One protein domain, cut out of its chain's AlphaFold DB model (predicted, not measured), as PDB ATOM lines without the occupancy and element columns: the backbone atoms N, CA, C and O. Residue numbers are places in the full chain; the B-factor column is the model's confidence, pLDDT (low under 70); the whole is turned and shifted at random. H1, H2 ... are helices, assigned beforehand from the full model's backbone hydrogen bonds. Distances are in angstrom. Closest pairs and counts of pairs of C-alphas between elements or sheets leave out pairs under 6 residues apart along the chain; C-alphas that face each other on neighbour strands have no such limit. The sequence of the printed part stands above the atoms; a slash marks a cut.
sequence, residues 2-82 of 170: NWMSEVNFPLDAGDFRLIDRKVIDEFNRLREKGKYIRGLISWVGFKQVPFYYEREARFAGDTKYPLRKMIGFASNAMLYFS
ATOM      1  N   ASN A   2      10.214 -37.140 -17.409       65.81
ATOM      2  CA  ASN A   2      10.942 -38.357 -16.998       65.81
ATOM      3  C   ASN A   2      12.467 -38.181 -16.861       65.81
ATOM      4  O   ASN A   2      13.036 -38.652 -15.887       65.81
ATOM      5  N   TRP A   3      13.133 -37.406 -17.731       69.00
ATOM      6  CA  TRP A   3      14.566 -37.102 -17.555       69.00
ATOM      7  C   TRP A   3      14.885 -36.347 -16.253       69.00
ATOM      8  O   TRP A   3      15.979 -36.484 -15.716       69.00
ATOM      9  N   MET A   4      13.933 -35.593 -15.702       68.06
ATOM     10  CA  MET A   4      14.094 -34.870 -14.439       68.06
ATOM     11  C   MET A   4      13.496 -35.608 -13.241       68.06
ATOM     12  O   MET A   4      13.652 -35.119 -12.131       68.06
ATOM     13  N   SER A   5      12.868 -36.771 -13.421       66.19
ATOM     14  CA  SER A   5      12.335 -37.592 -12.327       66.19
ATOM     15  C   SER A   5      13.220 -38.811 -12.058       66.19
ATOM     16  O   SER A   5      14.053 -39.177 -12.893       66.19
ATOM     17  N   GLU A   6      13.083 -39.395 -10.870       69.56
ATOM     18  CA  GLU A   6      13.633 -40.710 -10.513       69.56
ATOM     19  C   GLU A   6      12.626 -41.843 -10.791       69.56
ATOM     20  O   GLU A   6      13.010 -43.006 -10.857       69.56
ATOM     21  N   VAL A   7      11.351 -41.502 -11.026       71.12
ATOM     22  CA  VAL A   7      10.266 -42.439 -11.339       71.12
ATOM     23  C   VAL A   7       9.863 -42.276 -12.801       71.12
ATOM     24  O   VAL A   7       9.799 -41.164 -13.331       71.12
ATOM     25  N   ASN A   8       9.584 -43.388 -13.476       71.31
ATOM     26  CA  ASN A   8       9.098 -43.346 -14.847       71.31
ATOM     27  C   ASN A   8       7.599 -43.028 -14.850       71.31
ATOM     28  O   ASN A   8       6.794 -43.849 -14.410       71.31
ATOM     29  N   PHE A   9       7.219 -41.838 -15.321       72.94
ATOM     30  CA  PHE A   9       5.812 -41.479 -15.436       72.94
ATOM     31  C   PHE A   9       5.260 -41.897 -16.803       72.94
ATOM     32  O   PHE A   9       5.883 -41.590 -17.830       72.94
ATOM     33  N   PRO A  10       4.082 -42.544 -16.846       69.81
ATOM     34  CA  PRO A  10       3.406 -42.825 -18.101       69.81
ATOM     35  C   PRO A  10       3.023 -41.510 -18.794       69.81
ATOM     36  O   PRO A  10       2.432 -40.610 -18.189       69.81
ATOM     37  N   LEU A  11       3.392 -41.397 -20.071       70.06
ATOM     38  CA  LEU A  11       3.030 -40.262 -20.918       70.06
ATOM     39  C   LEU A  11       1.524 -40.297 -21.195       70.06
ATOM     40  O   LEU A  11       0.939 -41.370 -21.317       70.06
ATOM     41  N   ASP A  12       0.897 -39.121 -21.243       71.12
ATOM     42  CA  ASP A  12      -0.532 -38.968 -21.538       71.12
ATOM     43  C   ASP A  12      -1.482 -39.793 -20.651       71.12
ATOM     44  O   ASP A  12      -2.617 -40.092 -21.023       71.12
ATOM     45  N   ALA A  13      -1.056 -40.100 -19.425       70.00
ATOM     46  CA  ALA A  13      -1.916 -40.729 -18.437       70.00
ATOM     47  C   ALA A  13      -2.927 -39.722 -17.863       70.00
ATOM     48  O   ALA A  13      -2.561 -38.687 -17.290       70.00
ATOM     49  N   GLY A  14      -4.213 -40.049 -18.003       71.44
ATOM     50  CA  GLY A  14      -5.303 -39.345 -17.335       71.44
ATOM     51  C   GLY A  14      -5.372 -39.646 -15.833       71.44
ATOM     52  O   GLY A  14      -4.722 -40.558 -15.313       71.44
ATOM     53  N   ASP A  15      -6.198 -38.884 -15.118       81.19
ATOM     54  CA  ASP A  15      -6.514 -39.178 -13.711       81.19
ATOM     55  C   ASP A  15      -7.519 -40.331 -13.572       81.19
ATOM     56  O   ASP A  15      -7.568 -40.970 -12.524       81.19
ATOM     57  N   PHE A  16      -8.254 -40.656 -14.641       86.56
ATOM     58  CA  PHE A  16      -9.218 -41.756 -14.683       86.56
ATOM     59  C   PHE A  16      -8.521 -43.120 -14.602       86.56
ATOM     60  O   PHE A  16      -7.637 -43.418 -15.406       86.56
ATOM     61  N   ARG A  17      -8.898 -43.935 -13.611       89.38
ATOM     62  CA  ARG A  17      -8.264 -45.227 -13.321       89.38
ATOM     63  C   ARG A  17      -9.144 -46.109 -12.443       89.38
ATOM     64  O   ARG A  17      -9.920 -45.603 -11.636       89.38
ATOM     65  N   LEU A  18      -8.939 -47.418 -12.555       92.62
ATOM     66  CA  LEU A  18      -9.417 -48.412 -11.598       92.62
ATOM     67  C   LEU A  18      -8.249 -48.809 -10.687       92.62
ATOM     68  O   LEU A  18      -7.142 -49.046 -11.171       92.62
ATOM     69  N   ILE A  19      -8.487 -48.850  -9.374       93.88
ATOM     70  CA  ILE A  19      -7.472 -49.159  -8.360       93.88
ATOM     71  C   ILE A  19      -7.990 -50.302  -7.484       93.88
ATOM     72  O   ILE A  19      -9.100 -50.232  -6.964       93.88
ATOM     73  N   ASP A  20      -7.183 -51.351  -7.333       95.75
ATOM     74  CA  ASP A  20      -7.452 -52.474  -6.426       95.75
ATOM     75  C   ASP A  20      -7.349 -52.014  -4.956       95.75
ATOM     76  O   ASP A  20      -6.533 -51.147  -4.624       95.75
ATOM     77  N   ARG A  21      -8.148 -52.614  -4.063       95.19
ATOM     78  CA  ARG A  21      -8.169 -52.316  -2.622       95.19
ATOM     79  C   ARG A  21      -6.764 -52.330  -2.009       95.19
ATOM     80  O   ARG A  21      -6.391 -51.386  -1.324       95.19
ATOM     81  N   LYS A  22      -5.946 -53.335  -2.327       95.19
ATOM     82  CA  LYS A  22      -4.585 -53.430  -1.767       95.19
ATOM     83  C   LYS A  22      -3.693 -52.240  -2.142       95.19
ATOM     84  O   LYS A  22      -2.811 -51.863  -1.385       95.19
ATOM     85  N   VAL A  23      -3.920 -51.647  -3.317       94.69
ATOM     86  CA  VAL A  23      -3.130 -50.514  -3.811       94.69
ATOM     87  C   VAL A  23      -3.532 -49.235  -3.086       94.69
ATOM     88  O   VAL A  23      -2.659 -48.458  -2.705       94.69
ATOM     89  N   ILE A  24      -4.838 -49.017  -2.881       94.31
ATOM     90  CA  ILE A  24      -5.308 -47.828  -2.162       94.31
ATOM     91  C   ILE A  24      -4.942 -47.886  -0.676       94.31
ATOM     92  O   ILE A  24      -4.619 -46.853  -0.098       94.31
ATOM     93  N   ASP A  25      -4.908 -49.077  -0.077       94.75
ATOM     94  CA  ASP A  25      -4.507 -49.246   1.321       94.75
ATOM     95  C   ASP A  25      -3.037 -48.850   1.538       94.75
ATOM     96  O   ASP A  25      -2.737 -48.123   2.485       94.75
ATOM     97  N   GLU A  26      -2.125 -49.233   0.634       94.31
ATOM     98  CA  GLU A  26      -0.729 -48.767   0.680       94.31
ATOM     99  C   GLU A  26      -0.606 -47.274   0.364       94.31
ATOM    100  O   GLU A  26       0.125 -46.551   1.038       94.31
ATOM    101  N   PHE A  27      -1.364 -46.775  -0.616       92.62
ATOM    102  CA  PHE A  27      -1.385 -45.349  -0.941       92.62
ATOM    103  C   PHE A  27      -1.831 -44.491   0.254       92.62
ATOM    104  O   PHE A  27      -1.248 -43.441   0.514       92.62
ATOM    105  N   ASN A  28      -2.825 -44.943   1.022       91.31
ATOM    106  CA  ASN A  28      -3.340 -44.233   2.196       91.31
ATOM    107  C   ASN A  28      -2.339 -44.173   3.361       91.31
ATOM    108  O   ASN A  28      -2.490 -43.334   4.249       91.31
ATOM    109  N   ARG A  29      -1.305 -45.025   3.367       90.81
ATOM    110  CA  ARG A  29      -0.208 -44.955   4.347       90.81
ATOM    111  C   ARG A  29       0.797 -43.849   4.031       90.81
ATOM    112  O   ARG A  29       1.578 -43.478   4.909       90.81
ATOM    113  N   LEU A  30       0.787 -43.310   2.810       89.69
ATOM    114  CA  LEU A  30       1.676 -42.227   2.404       89.69
ATOM    115  C   LEU A  30       1.270 -40.924   3.101       89.69
ATOM    116  O   LEU A  30       0.153 -40.423   2.951       89.69
ATOM    117  N   ARG A  31       2.204 -40.374   3.881       85.38
ATOM    118  CA  ARG A  31       1.995 -39.161   4.691       85.38
ATOM    119  C   ARG A  31       2.373 -37.862   3.979       85.38
ATOM    120  O   ARG A  31       2.089 -36.795   4.522       85.38
ATOM    121  N   GLU A  32       2.952 -37.982   2.786       84.81
ATOM    122  CA  GLU A  32       3.484 -36.881   1.985       84.81
ATOM    123  C   GLU A  32       2.415 -35.820   1.727       84.81
ATOM    124  O   GLU A  32       1.311 -36.144   1.292       84.81
ATOM    125  N   LYS A  33       2.737 -34.544   1.955       81.75
ATOM    126  CA  LYS A  33       1.780 -33.438   1.761       81.75
ATOM    127  C   LYS A  33       1.629 -33.020   0.303       81.75
ATOM    128  O   LYS A  33       0.525 -32.744  -0.165       81.75
ATOM    129  N   GLY A  34       2.729 -32.987  -0.444       77.44
ATOM    130  CA  GLY A  34       2.751 -32.638  -1.865       77.44
ATOM    131  C   GLY A  34       2.352 -33.797  -2.773       77.44
ATOM    132  O   GLY A  34       3.122 -34.171  -3.657       77.44
ATOM    133  N   LYS A  35       1.165 -34.385  -2.565       79.38
ATOM    134  CA  LYS A  35       0.725 -35.588  -3.287       79.38
ATOM    135  C   LYS A  35       0.548 -35.326  -4.780       79.38
ATOM    136  O   LYS A  35      -0.519 -34.934  -5.254       79.38
ATOM    137  N   TYR A  36       1.570 -35.643  -5.564       84.12
ATOM    138  CA  TYR A  36       1.410 -35.853  -6.995       84.12
ATOM    139  C   TYR A  36       0.868 -37.267  -7.221       84.12
ATOM    140  O   TYR A  36       1.624 -38.210  -7.434       84.12
ATOM    141  N   ILE A  37      -0.459 -37.416  -7.160       85.94
ATOM    142  CA  ILE A  37      -1.161 -38.715  -7.179       85.94
ATOM    143  C   ILE A  37      -0.692 -39.612  -8.333       85.94
ATOM    144  O   ILE A  37      -0.430 -40.797  -8.133       85.94
ATOM    145  N   ARG A  38      -0.538 -39.049  -9.540       84.25
ATOM    146  CA  ARG A  38      -0.071 -39.801 -10.718       84.25
ATOM    147  C   ARG A  38       1.309 -40.411 -10.489       84.25
ATOM    148  O   ARG A  38       1.541 -41.557 -10.871       84.25
ATOM    149  N   GLY A  39       2.200 -39.654  -9.856       83.56
ATOM    150  CA  GLY A  39       3.542 -40.112  -9.549       83.56
ATOM    151  C   GLY A  39       3.598 -41.077  -8.380       83.56
ATOM    152  O   GLY A  39       4.267 -42.095  -8.500       83.56
ATOM    153  N   LEU A  40       2.838 -40.823  -7.314       88.44
ATOM    154  CA  LEU A  40       2.741 -41.730  -6.169       88.44
ATOM    155  C   LEU A  40       2.205 -43.096  -6.582       88.44
ATOM    156  O   LEU A  40       2.828 -44.102  -6.285       88.44
ATOM    157  N   ILE A  41       1.117 -43.152  -7.353       88.38
ATOM    158  CA  ILE A  41       0.583 -44.431  -7.843       88.38
ATOM    159  C   ILE A  41       1.619 -45.169  -8.702       88.38
ATOM    160  O   ILE A  41       1.753 -46.386  -8.585       88.38
ATOM    161  N   SER A  42       2.380 -44.438  -9.526       85.94
ATOM    162  CA  SER A  42       3.467 -45.030 -10.313       85.94
ATOM    163  C   SER A  42       4.603 -45.552  -9.416       85.94
ATOM    164  O   SER A  42       5.152 -46.612  -9.696       85.94
ATOM    165  N   TRP A  43       4.926 -44.833  -8.333       87.25
ATOM    166  CA  TRP A  43       5.984 -45.161  -7.372       87.25
ATOM    167  C   TRP A  43       5.649 -46.363  -6.482       87.25
ATOM    168  O   TRP A  43       6.525 -47.188  -6.248       87.25
ATOM    169  N   VAL A  44       4.389 -46.512  -6.047       90.38
ATOM    170  CA  VAL A  44       3.941 -47.668  -5.244       90.38
ATOM    171  C   VAL A  44       4.212 -48.994  -5.988       90.38
ATOM    172  O   VAL A  44       4.412 -50.034  -5.367       90.38
ATOM    173  N   GLY A  45       4.286 -48.969  -7.325       88.62
ATOM    174  CA  GLY A  45       4.962 -50.022  -8.093       88.62
ATOM    175  C   GLY A  45       4.149 -51.297  -8.338       88.62
ATOM    176  O   GLY A  45       4.676 -52.265  -8.883       88.62
ATOM    177  N   PHE A  46       2.858 -51.314  -7.992       91.56
ATOM    178  CA  PHE A  46       1.963 -52.414  -8.360       91.56
ATOM    179  C   PHE A  46       1.803 -52.548  -9.884       91.56
ATOM    180  O   PHE A  46       2.118 -51.636 -10.656       91.56
ATOM    181  N   LYS A  47       1.258 -53.694 -10.322       91.38
ATOM    182  CA  LYS A  47       0.947 -53.962 -11.732       91.38
ATOM    183  C   LYS A  47       0.027 -52.876 -12.292       91.38
ATOM    184  O   LYS A  47      -1.094 -52.699 -11.824       91.38
ATOM    185  N   GLN A  48       0.496 -52.205 -13.337       88.81
ATOM    186  CA  GLN A  48      -0.228 -51.156 -14.047       88.81
ATOM    187  C   GLN A  48      -0.421 -51.580 -15.501       88.81
ATOM    188  O   GLN A  48       0.513 -52.062 -16.140       88.81
ATOM    189  N   VAL A  49      -1.639 -51.415 -16.012       89.75
ATOM    190  CA  VAL A  49      -1.979 -51.687 -17.412       89.75
ATOM    191  C   VAL A  49      -2.634 -50.429 -17.981       89.75
ATOM    192  O   VAL A  49      -3.641 -49.985 -17.422       89.75
ATOM    193  N   PRO A  50      -2.076 -49.814 -19.039       88.62
ATOM    194  CA  PRO A  50      -2.698 -48.661 -19.675       88.62
ATOM    195  C   PRO A  50      -3.936 -49.093 -20.469       88.62
ATOM    196  O   PRO A  50      -3.923 -50.122 -21.143       88.62
ATOM    197  N   PHE A  51      -4.990 -48.278 -20.421       88.12
ATOM    198  CA  PHE A  51      -6.134 -48.397 -21.320       88.12
ATOM    199  C   PHE A  51      -6.135 -47.201 -22.267       88.12
ATOM    200  O   PHE A  51      -6.309 -46.058 -21.838       88.12
ATOM    201  N   TYR A  52      -5.876 -47.467 -23.543       88.19
ATOM    202  CA  TYR A  52      -5.810 -46.432 -24.565       88.19
ATOM    203  C   TYR A  52      -7.214 -46.097 -25.052       88.19
ATOM    204  O   TYR A  52      -8.013 -46.984 -25.340       88.19
ATOM    205  N   TYR A  53      -7.502 -44.806 -25.138       86.81
ATOM    206  CA  TYR A  53      -8.746 -44.288 -25.681       86.81
ATOM    207  C   TYR A  53      -8.476 -42.935 -26.334       86.81
ATOM    208  O   TYR A  53      -7.550 -42.216 -25.941       86.81
ATOM    209  N   GLU A  54      -9.283 -42.589 -27.329       85.62
ATOM    210  CA  GLU A  54      -9.196 -41.299 -27.999       85.62
ATOM    211  C   GLU A  54      -9.968 -40.248 -27.193       85.62
ATOM    212  O   GLU A  54     -11.116 -40.453 -26.795       85.62
ATOM    213  N   ARG A  55      -9.303 -39.132 -26.877       83.25
ATOM    214  CA  ARG A  55      -9.898 -38.023 -26.126       83.25
ATOM    215  C   ARG A  55     -10.427 -36.987 -27.105       83.25
ATOM    216  O   ARG A  55      -9.638 -36.230 -27.663       83.25
ATOM    217  N   GLU A  56     -11.745 -36.919 -27.258       84.06
ATOM    218  CA  GLU A  56     -12.375 -35.850 -28.032       84.06
ATOM    219  C   GLU A  56     -12.090 -34.469 -27.423       84.06
ATOM    220  O   GLU A  56     -11.906 -34.308 -26.207       84.06
ATOM    221  N   ALA A  57     -12.054 -33.451 -28.286       81.81
ATOM    222  CA  ALA A  57     -11.942 -32.071 -27.848       81.81
ATOM    223  C   ALA A  57     -13.135 -31.716 -26.951       81.81
ATOM    224  O   ALA A  57     -14.271 -32.129 -27.182       81.81
ATOM    225  N   ARG A  58     -12.876 -30.943 -25.896       81.69
ATOM    226  CA  ARG A  58     -13.928 -30.577 -24.949       81.69
ATOM    227  C   ARG A  58     -14.989 -29.741 -25.675       81.69
ATOM    228  O   ARG A  58     -14.666 -28.681 -26.198       81.69
ATOM    229  N   PHE A  59     -16.239 -30.204 -25.663       79.44
ATOM    230  CA  PHE A  59     -17.356 -29.560 -26.367       79.44
ATOM    231  C   PHE A  59     -17.666 -28.143 -25.852       79.44
ATOM    232  O   PHE A  59     -18.041 -27.268 -26.625       79.44
ATOM    233  N   ALA A  60     -17.494 -27.899 -24.548       80.62
ATOM    234  CA  ALA A  60     -17.729 -26.598 -23.930       80.62
ATOM    235  C   ALA A  60     -16.892 -26.391 -22.655       80.62
ATOM    236  O   ALA A  60     -16.477 -27.347 -21.989       80.62
ATOM    237  N   GLY A  61     -16.711 -25.119 -22.288       80.31
ATOM    238  CA  GLY A  61     -16.084 -24.674 -21.045       80.31
ATOM    239  C   GLY A  61     -14.566 -24.493 -21.118       80.31
ATOM    240  O   GLY A  61     -13.866 -25.138 -21.896       80.31
ATOM    241  N   ASP A  62     -14.044 -23.638 -20.241       77.88
ATOM    242  CA  ASP A  62     -12.623 -23.301 -20.206       77.88
ATOM    243  C   ASP A  62     -11.764 -24.354 -19.500       77.88
ATOM    244  O   ASP A  62     -12.206 -25.142 -18.650       77.88
ATOM    245  N   THR A  63     -10.471 -24.371 -19.826       76.50
ATOM    246  CA  THR A  63      -9.518 -25.187 -19.075       76.50
ATOM    247  C   THR A  63      -9.420 -24.713 -17.622       76.50
ATOM    248  O   THR A  63      -9.038 -23.583 -17.327       76.50
ATOM    249  N   LYS A  64      -9.689 -25.618 -16.673       78.00
ATOM    250  CA  LYS A  64      -9.413 -25.377 -15.244       78.00
ATOM    251  C   LYS A  64      -7.905 -25.372 -14.932       78.00
ATOM    252  O   LYS A  64      -7.504 -24.965 -13.836       78.00
ATOM    253  N   TYR A  65      -7.089 -25.784 -15.907       74.75
ATOM    254  CA  TYR A  65      -5.632 -25.847 -15.874       74.75
ATOM    255  C   TYR A  65      -5.025 -24.934 -16.955       74.75
ATOM    256  O   TYR A  65      -4.686 -25.401 -18.043       74.75
ATOM    257  N   PRO A  66      -4.890 -23.623 -16.691       84.94
ATOM    258  CA  PRO A  66      -4.090 -22.738 -17.532       84.94
ATOM    259  C   PRO A  66      -2.592 -23.051 -17.385       84.94
ATOM    260  O   PRO A  66      -2.157 -23.590 -16.362       84.94
ATOM    261  N   LEU A  67      -1.787 -22.628 -18.367       83.12
ATOM    262  CA  LEU A  67      -0.341 -22.888 -18.436       83.12
ATOM    263  C   LEU A  67       0.399 -22.561 -17.126       83.12
ATOM    264  O   LEU A  67       1.211 -23.350 -16.654       83.12
ATOM    265  N   ARG A  68       0.061 -21.441 -16.474       83.12
ATOM    266  CA  ARG A  68       0.663 -21.042 -15.190       83.12
ATOM    267  C   ARG A  68       0.440 -22.074 -14.077       83.12
ATOM    268  O   ARG A  68       1.367 -22.360 -13.323       83.12
ATOM    269  N   LYS A  69      -0.765 -22.655 -13.981       81.38
ATOM    270  CA  LYS A  69      -1.052 -23.722 -13.004       81.38
ATOM    271  C   LYS A  69      -0.315 -25.009 -13.362       81.38
ATOM    272  O   LYS A  69       0.165 -25.689 -12.464       81.38
ATOM    273  N   MET A  70      -0.185 -25.316 -14.654       82.31
ATOM    274  CA  MET A  70       0.569 -26.483 -15.119       82.31
ATOM    275  C   MET A  70       2.059 -26.377 -14.781       82.31
ATOM    276  O   MET A  70       2.631 -27.351 -14.304       82.31
ATOM    277  N   ILE A  71       2.670 -25.200 -14.960       82.81
ATOM    278  CA  ILE A  71       4.069 -24.959 -14.578       82.81
ATOM    279  C   ILE A  71       4.236 -25.120 -13.066       82.81
ATOM    280  O   ILE A  71       5.110 -25.860 -12.637       82.81
ATOM    281  N   GLY A  72       3.370 -24.497 -12.256       81.44
ATOM    282  CA  GLY A  72       3.427 -24.649 -10.797       81.44
ATOM    283  C   GLY A  72       3.287 -26.108 -10.348       81.44
ATOM    284  O   GLY A  72       4.050 -26.583  -9.511       81.44
ATOM    285  N   PHE A  73       2.363 -26.848 -10.963       81.06
ATOM    286  CA  PHE A  73       2.172 -28.272 -10.706       81.06
ATOM    287  C   PHE A  73       3.394 -29.114 -11.101       81.06
ATOM    288  O   PHE A  73       3.830 -29.957 -10.320       81.06
ATOM    289  N   ALA A  74       3.979 -28.866 -12.276       80.44
ATOM    290  CA  ALA A  74       5.174 -29.562 -12.742       80.44
ATOM    291  C   ALA A  74       6.397 -29.261 -11.864       80.44
ATOM    292  O   ALA A  74       7.150 -30.179 -11.543       80.44
ATOM    293  N   SER A  75       6.575 -28.008 -11.437       80.06
ATOM    294  CA  SER A  75       7.638 -27.612 -10.510       80.06
ATOM    295  C   SER A  75       7.490 -28.306  -9.157       80.06
ATOM    296  O   SER A  75       8.454 -28.889  -8.670       80.06
ATOM    297  N   ASN A  76       6.280 -28.335  -8.586       79.94
ATOM    298  CA  ASN A  76       6.020 -29.060  -7.340       79.94
ATOM    299  C   ASN A  76       6.287 -30.562  -7.496       79.94
ATOM    300  O   ASN A  76       7.006 -31.142  -6.687       79.94
ATOM    301  N   ALA A  77       5.779 -31.188  -8.562       81.88
ATOM    302  CA  ALA A  77       6.040 -32.599  -8.837       81.88
ATOM    303  C   ALA A  77       7.544 -32.885  -9.000       81.88
ATOM    304  O   ALA A  77       8.040 -33.895  -8.513       81.88
ATOM    305  N   MET A  78       8.298 -31.991  -9.643       83.81
ATOM    306  CA  MET A  78       9.742 -32.145  -9.801       83.81
ATOM    307  C   MET A  78      10.483 -32.066  -8.465       83.81
ATOM    308  O   MET A  78      11.339 -32.904  -8.213       83.81
ATOM    309  N   LEU A  79      10.150 -31.101  -7.606       83.69
ATOM    310  CA  LEU A  79      10.824 -30.931  -6.317       83.69
ATOM    311  C   LEU A  79      10.539 -32.087  -5.348       83.69
ATOM    312  O   LEU A  79      11.446 -32.514  -4.637       83.69
ATOM    313  N   TYR A  80       9.316 -32.627  -5.350       81.25
ATOM    314  CA  TYR A  80       8.939 -33.751  -4.483       81.25
ATOM    315  C   TYR A  80       9.493 -35.104  -4.961       81.25
ATOM    316  O   TYR A  80       9.827 -35.948  -4.137       81.25
ATOM    317  N   PHE A  81       9.631 -35.319  -6.276       79.50
ATOM    318  CA  PHE A  81      10.032 -36.619  -6.849       79.50
ATOM    319  C   PHE A  81      11.459 -36.646  -7.403       79.50
ATOM    320  O   PHE A  81      11.841 -37.599  -8.089       79.50
ATOM    321  N   SER A  82      12.242 -35.588  -7.195       84.31
ATOM    322  CA  SER A  82      13.589 -35.509  -7.745       84.31
ATOM    323  C   SER A  82      14.528 -34.656  -6.920       84.31
ATOM    324  O   SER A  82      14.232 -33.522  -6.546       84.31
TER     325      SER A  82
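What this domain is: This is residues 2 to 82 of the 170 residues of the protein "Putative glycosyltransferase ykoT" of Bacteroidales bacterium Barb7 (UniProt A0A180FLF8). Little of this model is regular structure: two short helices, H1 and H2, meet nearly at a right angle, the longer H3 comes close to H2 near its last residues, and a long link swings out as a wide open loop, sticking out at residues 53 to 64. The printed part has 81 residues, 31 of them in the three named helices, in the order H1, H2, H3, with no named strand; the class is all helix. It is only just loose, close to compact, with a radius of gyration of the C-alphas of 14.3 A and spans of 37 by 28 by 23 A.

How they stand to each other: H3, residues 67 to 81, is close to but not clearly touching H2, residues 37 to 44; their closest C-alphas, of Gly 39 and Phe 81, are 7.8 A apart. They run the same way at a shallow tilt of 20 degrees. H2 touches H1, residues 21 to 28, closest at the C-alphas of Phe 27 and Val 44, 7.2 A, only just about perpendicular at 71 degrees. H1 and H3 are apart. In H1, H2 and H3 every O i to N i+4 pair is within hydrogen-bond range.

Where its parts are: H3 measures 20.7 A, H1 10.6 A and H2 10.5 A from first to last C-alpha. C-alpha 21 is at (-8.169, -52.316, -2.622) and C-alpha 81 at (10.032, -36.619, -6.849).

The domain as a whole: The C-alphas farthest apart, of Arg 29 and Phe 59, are 38.4 A apart. The printed part has no cut; the link H2 to H3 is long. Residues 2 to 6 and 10 have pLDDT under 70.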